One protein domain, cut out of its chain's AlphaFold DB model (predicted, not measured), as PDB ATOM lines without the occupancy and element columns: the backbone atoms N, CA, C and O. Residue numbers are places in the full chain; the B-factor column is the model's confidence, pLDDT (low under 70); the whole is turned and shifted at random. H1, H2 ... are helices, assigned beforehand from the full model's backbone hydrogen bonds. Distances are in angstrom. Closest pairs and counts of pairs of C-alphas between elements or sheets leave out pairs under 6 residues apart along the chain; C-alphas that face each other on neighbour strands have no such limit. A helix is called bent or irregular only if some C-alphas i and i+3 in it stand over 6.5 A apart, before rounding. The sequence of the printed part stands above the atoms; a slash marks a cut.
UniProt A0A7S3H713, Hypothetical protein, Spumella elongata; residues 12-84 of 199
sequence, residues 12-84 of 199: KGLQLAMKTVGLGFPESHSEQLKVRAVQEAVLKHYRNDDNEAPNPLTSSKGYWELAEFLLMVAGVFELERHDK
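AT A GLANCE: This is residues 12 to 84 of the 199 residues of the protein "Hypothetical protein" of Spumella elongata (UniProt A0A7S3H713). Two long helices, H2 and H3, form a splayed helical hairpin, crossing at 43 degrees rather than lying side by side, and the shorter H1 lies off to one side of this pair, near H3 and apart from H2. The long loop of residues 47 to 65 runs on past the last residue of H2, turns back, and leads into H3. The printed part has 73 residues with three named helices, in the order H1, H2, H3, and no named strand; the class is all helix. It is compact, with a radius of gyration of the C-alphas of 12.3 A, and elongated in outline, with spans of 37 by 23 by 22 A.

HOW THE PARTS SIT: H1, residues 12 to 20, touches no helix. H1 and H2, residues 29 to 46, are apart, though they follow each other in the chain. H1 is close to but not clearly touching H3, residues 66 to 84: the closest C-alphas of the two are those of Met 18 and Val 73, 7.3 A apart. H1 and H3 run the same way at a steep tilt of 49 degrees, with their centres 14.0 A apart. H2 and H3 touch, and the closest C-alphas of the two are those of Gln 39 and Met 72, 6.2 A apart. H3 touches H2 with residues 68 to 76 alone. H2 and H3 are a helical hairpin: they run opposite ways at a steep tilt of 43 degrees, and their centres are 9.8 A apart. In H1, H2 and H3 every O i to N i+4 pair of the backbone is within hydrogen-bond range.

IN THESE COORDINATES: H1 begins at C-alpha 12, at (31.062, 48.390, -35.411), and measures 12.5 A from first to last C-alpha over its 9 residues. H2 has 18 residues and begins at C-alpha 29, at (42.599, 33.587, -30.643); it measures 25.8 A. H3, the longest helix with 19 residues, measures 27.0 A and ends at C-alpha 84, at (49.333, 30.558, -47.365). No helix is bent or irregular.

THE WHOLE: The two C-alphas farthest apart in the domain are those of Glu 52 and Lys 84, 37.5 A apart, while the C-alphas of Lys 12 and Lys 84, the first and last printed residues, are 28.2 A apart. The printed part has no cut. The link from H1 to H2, with 8 residues between them, is short but not tight. The link from H2 to H3 is long, and the C-alphas of its 19 residues, 47 to 65, lie 8 to 20 A from the mean of the C-alphas. The mean pLDDT of the printed part of this predicted model is 92.0, and no printed residue is under 70.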
ATOM      1  N   LYS A  12      32.148  49.067 -34.665       89.25
ATOM      2  CA  LYS A  12      31.062  48.390 -35.411       89.25
ATOM      3  C   LYS A  12      31.113  48.641 -36.925       89.25
ATOM      4  O   LYS A  12      30.854  47.739 -37.714       89.25
ATOM      5  N   GLY A  13      31.431  49.872 -37.330       90.81
ATOM      6  CA  GLY A  13      31.570  50.236 -38.741       90.81
ATOM      7  C   GLY A  13      32.775  49.558 -39.386       90.81
ATOM      8  O   GLY A  13      32.680  49.104 -40.521       90.81
ATOM      9  N   LEU A  14      33.870  49.421 -38.635       90.75
ATOM     10  CA  LEU A  14      35.057  48.710 -39.078       90.75
ATOM     11  C   LEU A  14      34.764  47.227 -39.313       90.75
ATOM     12  O   LEU A  14      35.096  46.710 -40.371       90.75
ATOM     13  N   GLN A  15      34.106  46.562 -38.363       90.06
ATOM     14  CA  GLN A  15      33.721  45.154 -38.496       90.06
ATOM     15  C   GLN A  15      32.877  44.911 -39.754       90.06
ATOM     16  O   GLN A  15      33.130  43.975 -40.511       90.06
ATOM     17  N   LEU A  16      31.904  45.787 -40.020       91.31
ATOM     18  CA  LEU A  16      31.090  45.703 -41.231       91.31
ATOM     19  C   LEU A  16      31.920  45.941 -42.502       91.31
ATOM     20  O   LEU A  16      31.725  45.245 -43.498       91.31
ATOM     21  N   ALA A  17      32.846  46.901 -42.472       91.88
ATOM     22  CA  ALA A  17      33.726  47.196 -43.596       91.88
ATOM     23  C   ALA A  17      34.680  46.027 -43.894       91.88
ATOM     24  O   ALA A  17      34.794  45.640 -45.053       91.88
ATOM     25  N   MET A  18      35.279  45.409 -42.869       91.62
ATOM     26  CA  MET A  18      36.118  44.208 -43.003       91.62
ATOM     27  C   MET A  18      35.347  43.054 -43.648       91.62
ATOM     28  O   MET A  18      35.789  42.510 -44.658       91.62
ATOM     29  N   LYS A  19      34.134  42.768 -43.157       90.62
ATOM     30  CA  LYS A  19      33.257  41.758 -43.765       90.62
ATOM     31  C   LYS A  19      32.948  42.070 -45.234       90.62
ATOM     32  O   LYS A  19      32.902  41.168 -46.062       90.62
ATOM     33  N   THR A  20      32.729  43.345 -45.562       91.44
ATOM     34  CA  THR A  20      32.399  43.786 -46.928       91.44
ATOM     35  C   THR A  20      33.558  43.572 -47.900       91.44
ATOM     36  O   THR A  20      33.320  43.241 -49.057       91.44
ATOM     37  N   VAL A  21      34.805  43.725 -47.444       91.56
ATOM     38  CA  VAL A  21      36.000  43.477 -48.272       91.56
ATOM     39  C   VAL A  21      36.412  42.001 -48.307       91.56
ATOM     40  O   VAL A  21      37.466  41.678 -48.843       91.56
ATOM     41  N   GLY A  22      35.593  41.102 -47.752       88.38
ATOM     42  CA  GLY A  22      35.846  39.662 -47.758       88.38
ATOM     43  C   GLY A  22      36.835  39.186 -46.695       88.38
ATOM     44  O   GLY A  22      37.185  38.011 -46.701       88.38
ATOM     45  N   LEU A  23      37.256  40.054 -45.768       88.44
ATOM     46  CA  LEU A  23      38.006  39.614 -44.598       88.44
ATOM     47  C   LEU A  23      37.028  38.958 -43.621       88.44
ATOM     48  O   LEU A  23      36.081  39.594 -43.142       88.44
ATOM     49  N   GLY A  24      37.252  37.671 -43.356       82.00
ATOM     50  CA  GLY A  24      36.534  36.941 -42.320       82.00
ATOM     51  C   GLY A  24      36.736  37.587 -40.950       82.00
ATOM     52  O   GLY A  24      37.694  38.330 -40.720       82.00
ATOM     53  N   PHE A  25      35.820  37.315 -40.022       83.25
ATOM     54  CA  PHE A  25      36.102  37.632 -38.629       83.25
ATOM     55  C   PHE A  25      37.098  36.604 -38.101       83.25
ATOM     56  O   PHE A  25      36.877  35.422 -38.335       83.25
ATOM     57  N   PRO A  26      38.161  37.029 -37.403       86.44
ATOM     58  CA  PRO A  26      39.115  36.096 -36.826       86.44
ATOM     59  C   PRO A  26      38.399  35.196 -35.809       86.44
ATOM     60  O   PRO A  26      37.897  35.673 -34.783       86.44
ATOM     61  N   GLU A  27      38.323  33.905 -36.116       88.56
ATOM     62  CA  GLU A  27      37.571  32.911 -35.342       88.56
ATOM     63  C   GLU A  27      38.430  32.349 -34.209       88.56
ATOM     64  O   GLU A  27      37.932  32.047 -33.123       88.56
ATOM     65  N   SER A  28      39.744  32.275 -34.436       92.19
ATOM     66  CA  SER A  28      40.703  31.790 -33.451       92.19
ATOM     67  C   SER A  28      41.382  32.926 -32.680       92.19
ATOM     68  O   SER A  28      41.593  34.033 -33.180       92.19
ATOM     69  N   HIS A  29      41.801  32.645 -31.441       93.38
ATOM     70  CA  HIS A  29      42.599  33.587 -30.643       93.38
ATOM     71  C   HIS A  29      43.904  33.982 -31.360       93.38
ATOM     72  O   HIS A  29      44.328  35.134 -31.301       93.38
ATOM     73  N   SER A  30      44.522  33.037 -32.076       93.25
ATOM     74  CA  SER A  30      45.727  33.286 -32.876       93.25
ATOM     75  C   SER A  30      45.465  34.311 -33.985       93.25
ATOM     76  O   SER A  30      46.199  35.292 -34.108       93.25
ATOM     77  N   GLU A  31      44.376  34.151 -34.743       91.19
ATOM     78  CA  GLU A  31      43.980  35.113 -35.778       91.19
ATOM     79  C   GLU A  31      43.666  36.491 -35.192       91.19
ATOM     80  O   GLU A  31      44.079  37.510 -35.747       91.19
ATOM     81  N   GLN A  32      42.993  36.542 -34.039       92.62
ATOM     82  CA  GLN A  32      42.691  37.802 -33.355       92.62
ATOM     83  C   GLN A  32      43.971  38.554 -32.979       92.62
ATOM     84  O   GLN A  32      44.046  39.769 -33.176       92.62
ATOM     85  N   LEU A  33      44.994  37.846 -32.490       94.69
ATOM     86  CA  LEU A  33      46.299  38.437 -32.194       94.69
ATOM     87  C   LEU A  33      47.002  38.955 -33.454       94.69
ATOM     88  O   LEU A  33      47.557  40.052 -33.416       94.69
ATOM     89  N   LYS A  34      46.944  38.225 -34.575       93.62
ATOM     90  CA  LYS A  34      47.523  38.677 -35.854       93.62
ATOM     91  C   LYS A  34      46.860  39.962 -36.348       93.62
ATOM     92  O   LYS A  34      47.550  40.937 -36.638       93.62
ATOM     93  N   VAL A  35      45.526  39.999 -36.383       93.81
ATOM     94  CA  VAL A  35      44.769  41.192 -36.802       93.81
ATOM     95  C   VAL A  35      45.058  42.370 -35.873       93.81
ATOM     96  O   VAL A  35      45.263  43.493 -36.340       93.81
ATOM     97  N   ARG A  36      45.140  42.125 -34.562       95.25
ATOM     98  CA  ARG A  36      45.499  43.152 -33.582       95.25
ATOM     99  C   ARG A  36      46.911  43.696 -33.800       95.25
ATOM    100  O   ARG A  36      47.096  44.908 -33.753       95.25
ATOM    101  N   ALA A  37      47.887  42.838 -34.087       96.50
ATOM    102  CA  ALA A  37      49.249  43.273 -34.379       96.50
ATOM    103  C   ALA A  37      49.300  44.183 -35.620       96.50
ATOM    104  O   ALA A  37      49.982  45.207 -35.602       96.50
ATOM    105  N   VAL A  38      48.523  43.873 -36.670       96.69
ATOM    106  CA  VAL A  38      48.379  44.758 -37.843       96.69
ATOM    107  C   VAL A  38      47.767  46.097 -37.439       96.69
ATOM    108  O   VAL A  38      48.283  47.146 -37.813       96.69
ATOM    109  N   GLN A  39      46.689  46.081 -36.656       95.38
ATOM    110  CA  GLN A  39      46.033  47.296 -36.169       95.38
ATOM    111  C   GLN A  39      46.991  48.199 -35.386       95.38
ATOM    112  O   GLN A  39      47.049  49.402 -35.636       95.38
ATOM    113  N   GLU A  40      47.764  47.627 -34.466       96.31
ATOM    114  CA  GLU A  40      48.759  48.351 -33.674       96.31
ATOM    115  C   GLU A  40      49.883  48.911 -34.560       96.31
ATOM    116  O   GLU A  40      50.261  50.073 -34.402       96.31
ATOM    117  N   ALA A  41      50.363  48.142 -35.544       96.38
ATOM    118  CA  ALA A  41      51.373  48.598 -36.498       96.38
ATOM    119  C   ALA A  41      50.874  49.759 -37.376       96.38
ATOM    120  O   ALA A  41      51.598  50.731 -37.586       96.38
ATOM    121  N   VAL A  42      49.625  49.695 -37.846       96.25
ATOM    122  CA  VAL A  42      48.989  50.765 -38.630       96.25
ATOM    123  C   VAL A  42      48.837  52.032 -37.800       96.25
ATOM    124  O   VAL A  42      49.176  53.115 -38.275       96.25
ATOM    125  N   LEU A  43      48.363  51.912 -36.555       95.25
ATOM    126  CA  LEU A  43      48.242  53.061 -35.661       95.25
ATOM    127  C   LEU A  43      49.605  53.677 -35.378       95.25
ATOM    128  O   LEU A  43      49.740  54.884 -35.506       95.25
ATOM    129  N   LYS A  44      50.624  52.864 -35.090       94.56
ATOM    130  CA  LYS A  44      51.996  53.344 -34.896       94.56
ATOM    131  C   LYS A  44      52.544  54.065 -36.134       94.56
ATOM    132  O   LYS A  44      53.326  54.995 -35.993       94.56
ATOM    133  N   HIS A  45      52.160  53.634 -37.334       94.38
ATOM    134  CA  HIS A  45      52.613  54.242 -38.584       94.38
ATOM    135  C   HIS A  45      51.941  55.593 -38.881       94.38
ATOM    136  O   HIS A  45      52.611  56.516 -39.334       94.38
ATOM    137  N   TYR A  46      50.629  55.719 -38.646       93.31
ATOM    138  CA  TYR A  46      49.865  56.938 -38.964       93.31
ATOM    139  C   TYR A  46      49.756  57.932 -37.806       93.31
ATOM    140  O   TYR A  46      49.601  59.137 -38.018       93.31
ATOM    141  N   ARG A  47      49.779  57.433 -36.575       90.75
ATOM    142  CA  ARG A  47      49.607  58.204 -35.349       90.75
ATOM    143  C   ARG A  47      50.895  58.109 -34.553       90.75
ATOM    144  O   ARG A  47      51.052  57.247 -33.696       90.75
ATOM    145  N   ASN A  48      51.822  59.001 -34.880       81.75
ATOM    146  CA  ASN A  48      52.974  59.276 -34.025       81.75
ATOM    147  C   ASN A  48      52.497  59.719 -32.628       81.75
ATOM    148  O   ASN A  48      51.328  60.080 -32.459       81.75
ATOM    149  N   ASP A  49      53.407  59.761 -31.653       75.06
ATOM    150  CA  ASP A  49      53.091  60.110 -30.256       75.06
ATOM    151  C   ASP A  49      52.425  61.496 -30.091       75.06
ATOM    152  O   ASP A  49      51.724  61.728 -29.109       75.06
ATOM    153  N   ASP A  50      52.568  62.386 -31.078       76.25
ATOM    154  CA  ASP A  50      51.995  63.740 -31.082       76.25
ATOM    155  C   ASP A  50      50.533  63.817 -31.575       76.25
ATOM    156  O   ASP A  50      49.936  64.895 -31.611       76.25
ATOM    157  N   ASN A  51      49.934  62.704 -32.011       79.69
ATOM    158  CA  ASN A  51      48.569  62.711 -32.538       79.69
ATOM    159  C   ASN A  51      47.532  62.553 -31.409       79.69
ATOM    160  O   ASN A  51      47.379  61.480 -30.830       79.69
ATOM    161  N   GLU A  52      46.748  63.603 -31.149       84.44
ATOM    162  CA  GLU A  52      45.699  63.620 -30.113       84.44
ATOM    163  C   GLU A  52      44.470  62.737 -30.434       84.44
ATOM    164  O   GLU A  52      43.540  62.624 -29.627       84.44
ATOM    165  N   ALA A  53      44.413  62.113 -31.617       89.81
ATOM    166  CA  ALA A  53      43.277  61.290 -32.016       89.81
ATOM    167  C   ALA A  53      43.095  60.078 -31.074       89.81
ATOM    168  O   ALA A  53      44.008  59.260 -30.933       89.81
ATOM    169  N   PRO A  54      41.895  59.864 -30.492       92.38
ATOM    170  CA  PRO A  54      41.681  58.765 -29.557       92.38
ATOM    171  C   PRO A  54      41.966  57.402 -30.199       92.38
ATOM    172  O   PRO A  54      41.433  57.083 -31.269       92.38
ATOM    173  N   ASN A  55      42.782  56.586 -29.530       93.19
ATOM    174  CA  ASN A  55      43.164  55.259 -30.006       93.19
ATOM    175  C   ASN A  55      41.923  54.341 -30.116       93.19
ATOM    176  O   ASN A  55      41.263  54.087 -29.104       93.19
ATOM    177  N   PRO A  56      41.587  53.823 -31.312       94.31
ATOM    178  CA  PRO A  56      40.393  53.007 -31.524       94.31
ATOM    179  C   PRO A  56      40.450  51.610 -30.900       94.31
ATOM    180  O   PRO A  56      39.408  50.960 -30.819       94.31
ATOM    181  N   LEU A  57      41.621  51.146 -30.456       93.69
ATOM    182  CA  LEU A  57      41.780  49.854 -29.783       93.69
ATOM    183  C   LEU A  57      41.500  49.926 -28.282       93.69
ATOM    184  O   LEU A  57      41.108  48.927 -27.686       93.69
ATOM    185  N   THR A  58      41.698  51.090 -27.663       93.88
ATOM    186  CA  THR A  58      41.610  51.253 -26.202       93.88
ATOM    187  C   THR A  58      40.535  52.244 -25.764       93.88
ATOM    188  O   THR A  58      40.111  52.213 -24.611       93.88
ATOM    189  N   SER A  59      40.051  53.106 -26.664       94.62
ATOM    190  CA  SER A  59      39.059  54.139 -26.359       94.62
ATOM    191  C   SER A  59      37.723  53.887 -27.051       94.62
ATOM    192  O   SER A  59      37.646  53.736 -28.269       94.62
ATOM    193  N   SER A  60      36.625  53.981 -26.293       92.06
ATOM    194  CA  SER A  60      35.253  53.914 -26.825       92.06
ATOM    195  C   SER A  60      34.891  55.088 -27.749       92.06
ATOM    196  O   SER A  60      33.940  55.002 -28.534       92.06
ATOM    197  N   LYS A  61      35.647  56.193 -27.669       93.44
ATOM    198  CA  LYS A  61      35.535  57.356 -28.563       93.44
ATOM    199  C   LYS A  61      36.484  57.279 -29.759       93.44
ATOM    200  O   LYS A  61      36.431  58.160 -30.615       93.44
ATOM    201  N   GLY A  62      37.343  56.263 -29.814       94.56
ATOM    202  CA  GLY A  62      38.260  56.070 -30.919       94.56
ATOM    203  C   GLY A  62      37.545  55.706 -32.215       94.56
ATOM    204  O   GLY A  62      36.431  55.172 -32.246       94.56
ATOM    205  N   TYR A  63      38.199  56.057 -33.308       94.81
ATOM    206  CA  TYR A  63      37.745  55.831 -34.669       94.81
ATOM    207  C   TYR A  63      38.957  55.534 -35.545       94.81
ATOM    208  O   TYR A  63      40.073  55.871 -35.167       94.81
ATOM    209  N   TRP A  64      38.722  54.925 -36.696       94.81
ATOM    210  CA  TRP A  64      39.707  54.672 -37.739       94.81
ATOM    211  C   TRP A  64      39.490  55.645 -38.883       94.81
ATOM    212  O   TRP A  64      38.354  55.831 -39.320       94.81
ATOM    213  N   GLU A  65      40.558  56.257 -39.368       94.50
ATOM    214  CA  GLU A  65      40.522  57.008 -40.620       94.50
ATOM    215  C   GLU A  65      40.508  56.048 -41.817       94.50
ATOM    216  O   GLU A  65      40.976  54.909 -41.732       94.50
ATOM    217  N   LEU A  66      39.994  56.506 -42.961       92.38
ATOM    218  CA  LEU A  66      39.913  55.677 -44.167       92.38
ATOM    219  C   LEU A  66      41.289  55.140 -44.596       92.38
ATOM    220  O   LEU A  66      41.404  53.972 -44.954       92.38
ATOM    221  N   ALA A  67      42.334  55.969 -44.532       93.81
ATOM    222  CA  ALA A  67      43.693  55.565 -44.897       93.81
ATOM    223  C   ALA A  67      44.247  54.462 -43.976       93.81
ATOM    224  O   ALA A  67      44.869  53.510 -44.450       93.81
ATOM    225  N   GLU A  68      43.962  54.547 -42.675       95.69
ATOM    226  CA  GLU A  68      44.333  53.517 -41.700       95.69
ATOM    227  C   GLU A  68      43.584  52.213 -41.982       95.69
ATOM    228  O   GLU A  68      44.185  51.142 -41.995       95.69
ATOM    229  N   PHE A  69      42.280  52.300 -42.271       95.06
ATOM    230  CA  PHE A  69      41.479  51.138 -42.644       95.06
ATOM    231  C   PHE A  69      42.030  50.443 -43.894       95.06
ATOM    232  O   PHE A  69      42.213  49.228 -43.877       95.06
ATOM    233  N   LEU A  70      42.329  51.198 -44.953       95.19
ATOM    234  CA  LEU A  70      42.881  50.641 -46.189       95.19
ATOM    235  C   LEU A  70      44.233  49.960 -45.949       95.19
ATOM    236  O   LEU A  70      44.445  48.853 -46.442       95.19
ATOM    237  N   LEU A  71      45.121  50.576 -45.157       96.50
ATOM    238  CA  LEU A  71      46.412  49.969 -44.833       96.50
ATOM    239  C   LEU A  71      46.249  48.707 -43.979       96.50
ATOM    240  O   LEU A  71      46.946  47.723 -44.208       96.50
ATOM    241  N   MET A  72      45.308  48.702 -43.035       96.00
ATOM    242  CA  MET A  72      45.008  47.518 -42.236       96.00
ATOM    243  C   MET A  72      44.484  46.375 -43.109       96.00
ATOM    244  O   MET A  72      44.953  45.251 -42.966       96.00
ATOM    245  N   VAL A  73      43.558  46.646 -44.033       95.38
ATOM    246  CA  VAL A  73      43.050  45.636 -44.975       95.38
ATOM    247  C   VAL A  73      44.192  45.059 -45.812       95.38
ATOM    248  O   VAL A  73      44.325  43.841 -45.898       95.38
ATOM    249  N   ALA A  74      45.052  45.916 -46.369       95.75
ATOM    250  CA  ALA A  74      46.223  45.477 -47.122       95.75
ATOM    251  C   ALA A  74      47.176  44.625 -46.266       95.75
ATOM    252  O   ALA A  74      47.641  43.584 -46.722       95.75
ATOM    253  N   GLY A  75      47.426  45.029 -45.018       96.69
ATOM    254  CA  GLY A  75      48.276  44.290 -44.087       96.69
ATOM    255  C   GLY A  75      47.724  42.908 -43.735       96.69
ATOM    256  O   GLY A  75      48.483  41.943 -43.705       96.69
ATOM    257  N   VAL A  76      46.411  42.782 -43.519       94.88
ATOM    258  CA  VAL A  76      45.780  41.479 -43.254       94.88
ATOM    259  C   VAL A  76      45.864  40.574 -44.484       94.88
ATOM    260  O   VAL A  76      46.291  39.431 -44.351       94.88
ATOM    261  N   PHE A  77      45.553  41.081 -45.683       93.62
ATOM    262  CA  PHE A  77      45.701  40.298 -46.917       93.62
ATOM    263  C   PHE A  77      47.144  39.851 -47.160       93.62
ATOM    264  O   PHE A  77      47.374  38.736 -47.626       93.62
ATOM    265  N   GLU A  78      48.121  40.701 -46.843       95.25
ATOM    266  CA  GLU A  78      49.532  40.349 -46.966       95.25
ATOM    267  C   GLU A  78      49.922  39.221 -46.005       95.25
ATOM    268  O   GLU A  78      50.602  38.282 -46.417       95.25
ATOM    269  N   LEU A  79      49.453  39.268 -44.752       93.56
ATOM    270  CA  LEU A  79      49.673  38.188 -43.788       93.56
ATOM    271  C   LEU A  79      49.030  36.877 -44.242       93.56
ATOM    272  O   LEU A  79      49.696  35.847 -44.228       93.56
ATOM    273  N   GLU A  80      47.776  36.905 -44.696       91.75
ATOM    274  CA  GLU A  80      47.101  35.710 -45.220       91.75
ATOM    275  C   GLU A  80      47.840  35.132 -46.432       91.75
ATOM    276  O   GLU A  80      48.026  33.918 -46.540       91.75
ATOM    277  N   ARG A  81      48.311  36.000 -47.336       91.75
ATOM    278  CA  ARG A  81      49.120  35.598 -48.489       91.75
ATOM    279  C   ARG A  81      50.430  34.953 -48.050       91.75
ATOM    280  O   ARG A  81      50.808  33.929 -48.618       91.75
ATOM    281  N   HIS A  82      51.111  35.536 -47.068       94.19
ATOM    282  CA  HIS A  82      52.365  35.018 -46.536       94.19
ATOM    283  C   HIS A  82      52.171  33.666 -45.838       94.19
ATOM    284  O   HIS A  82      52.909  32.725 -46.118       94.19
ATOM    285  N   ASP A  83      51.158  33.542 -44.980       91.81
ATOM    286  CA  ASP A  83      50.829  32.297 -44.283       91.81
ATOM    287  C   ASP A  83      50.489  31.185 -45.281       91.81
ATOM    288  O   ASP A  83      51.037  30.085 -45.200       91.81
ATOM    289  N   LYS A  84      49.659  31.495 -46.286       91.75
ATOM    290  CA  LYS A  84      49.333  30.558 -47.365       91.75
ATOM    291  C   LYS A  84      50.578  30.148 -48.149       91.75
ATOM    292  O   LYS A  84      50.767  28.970 -48.432       91.75
TER     293      LYS A  84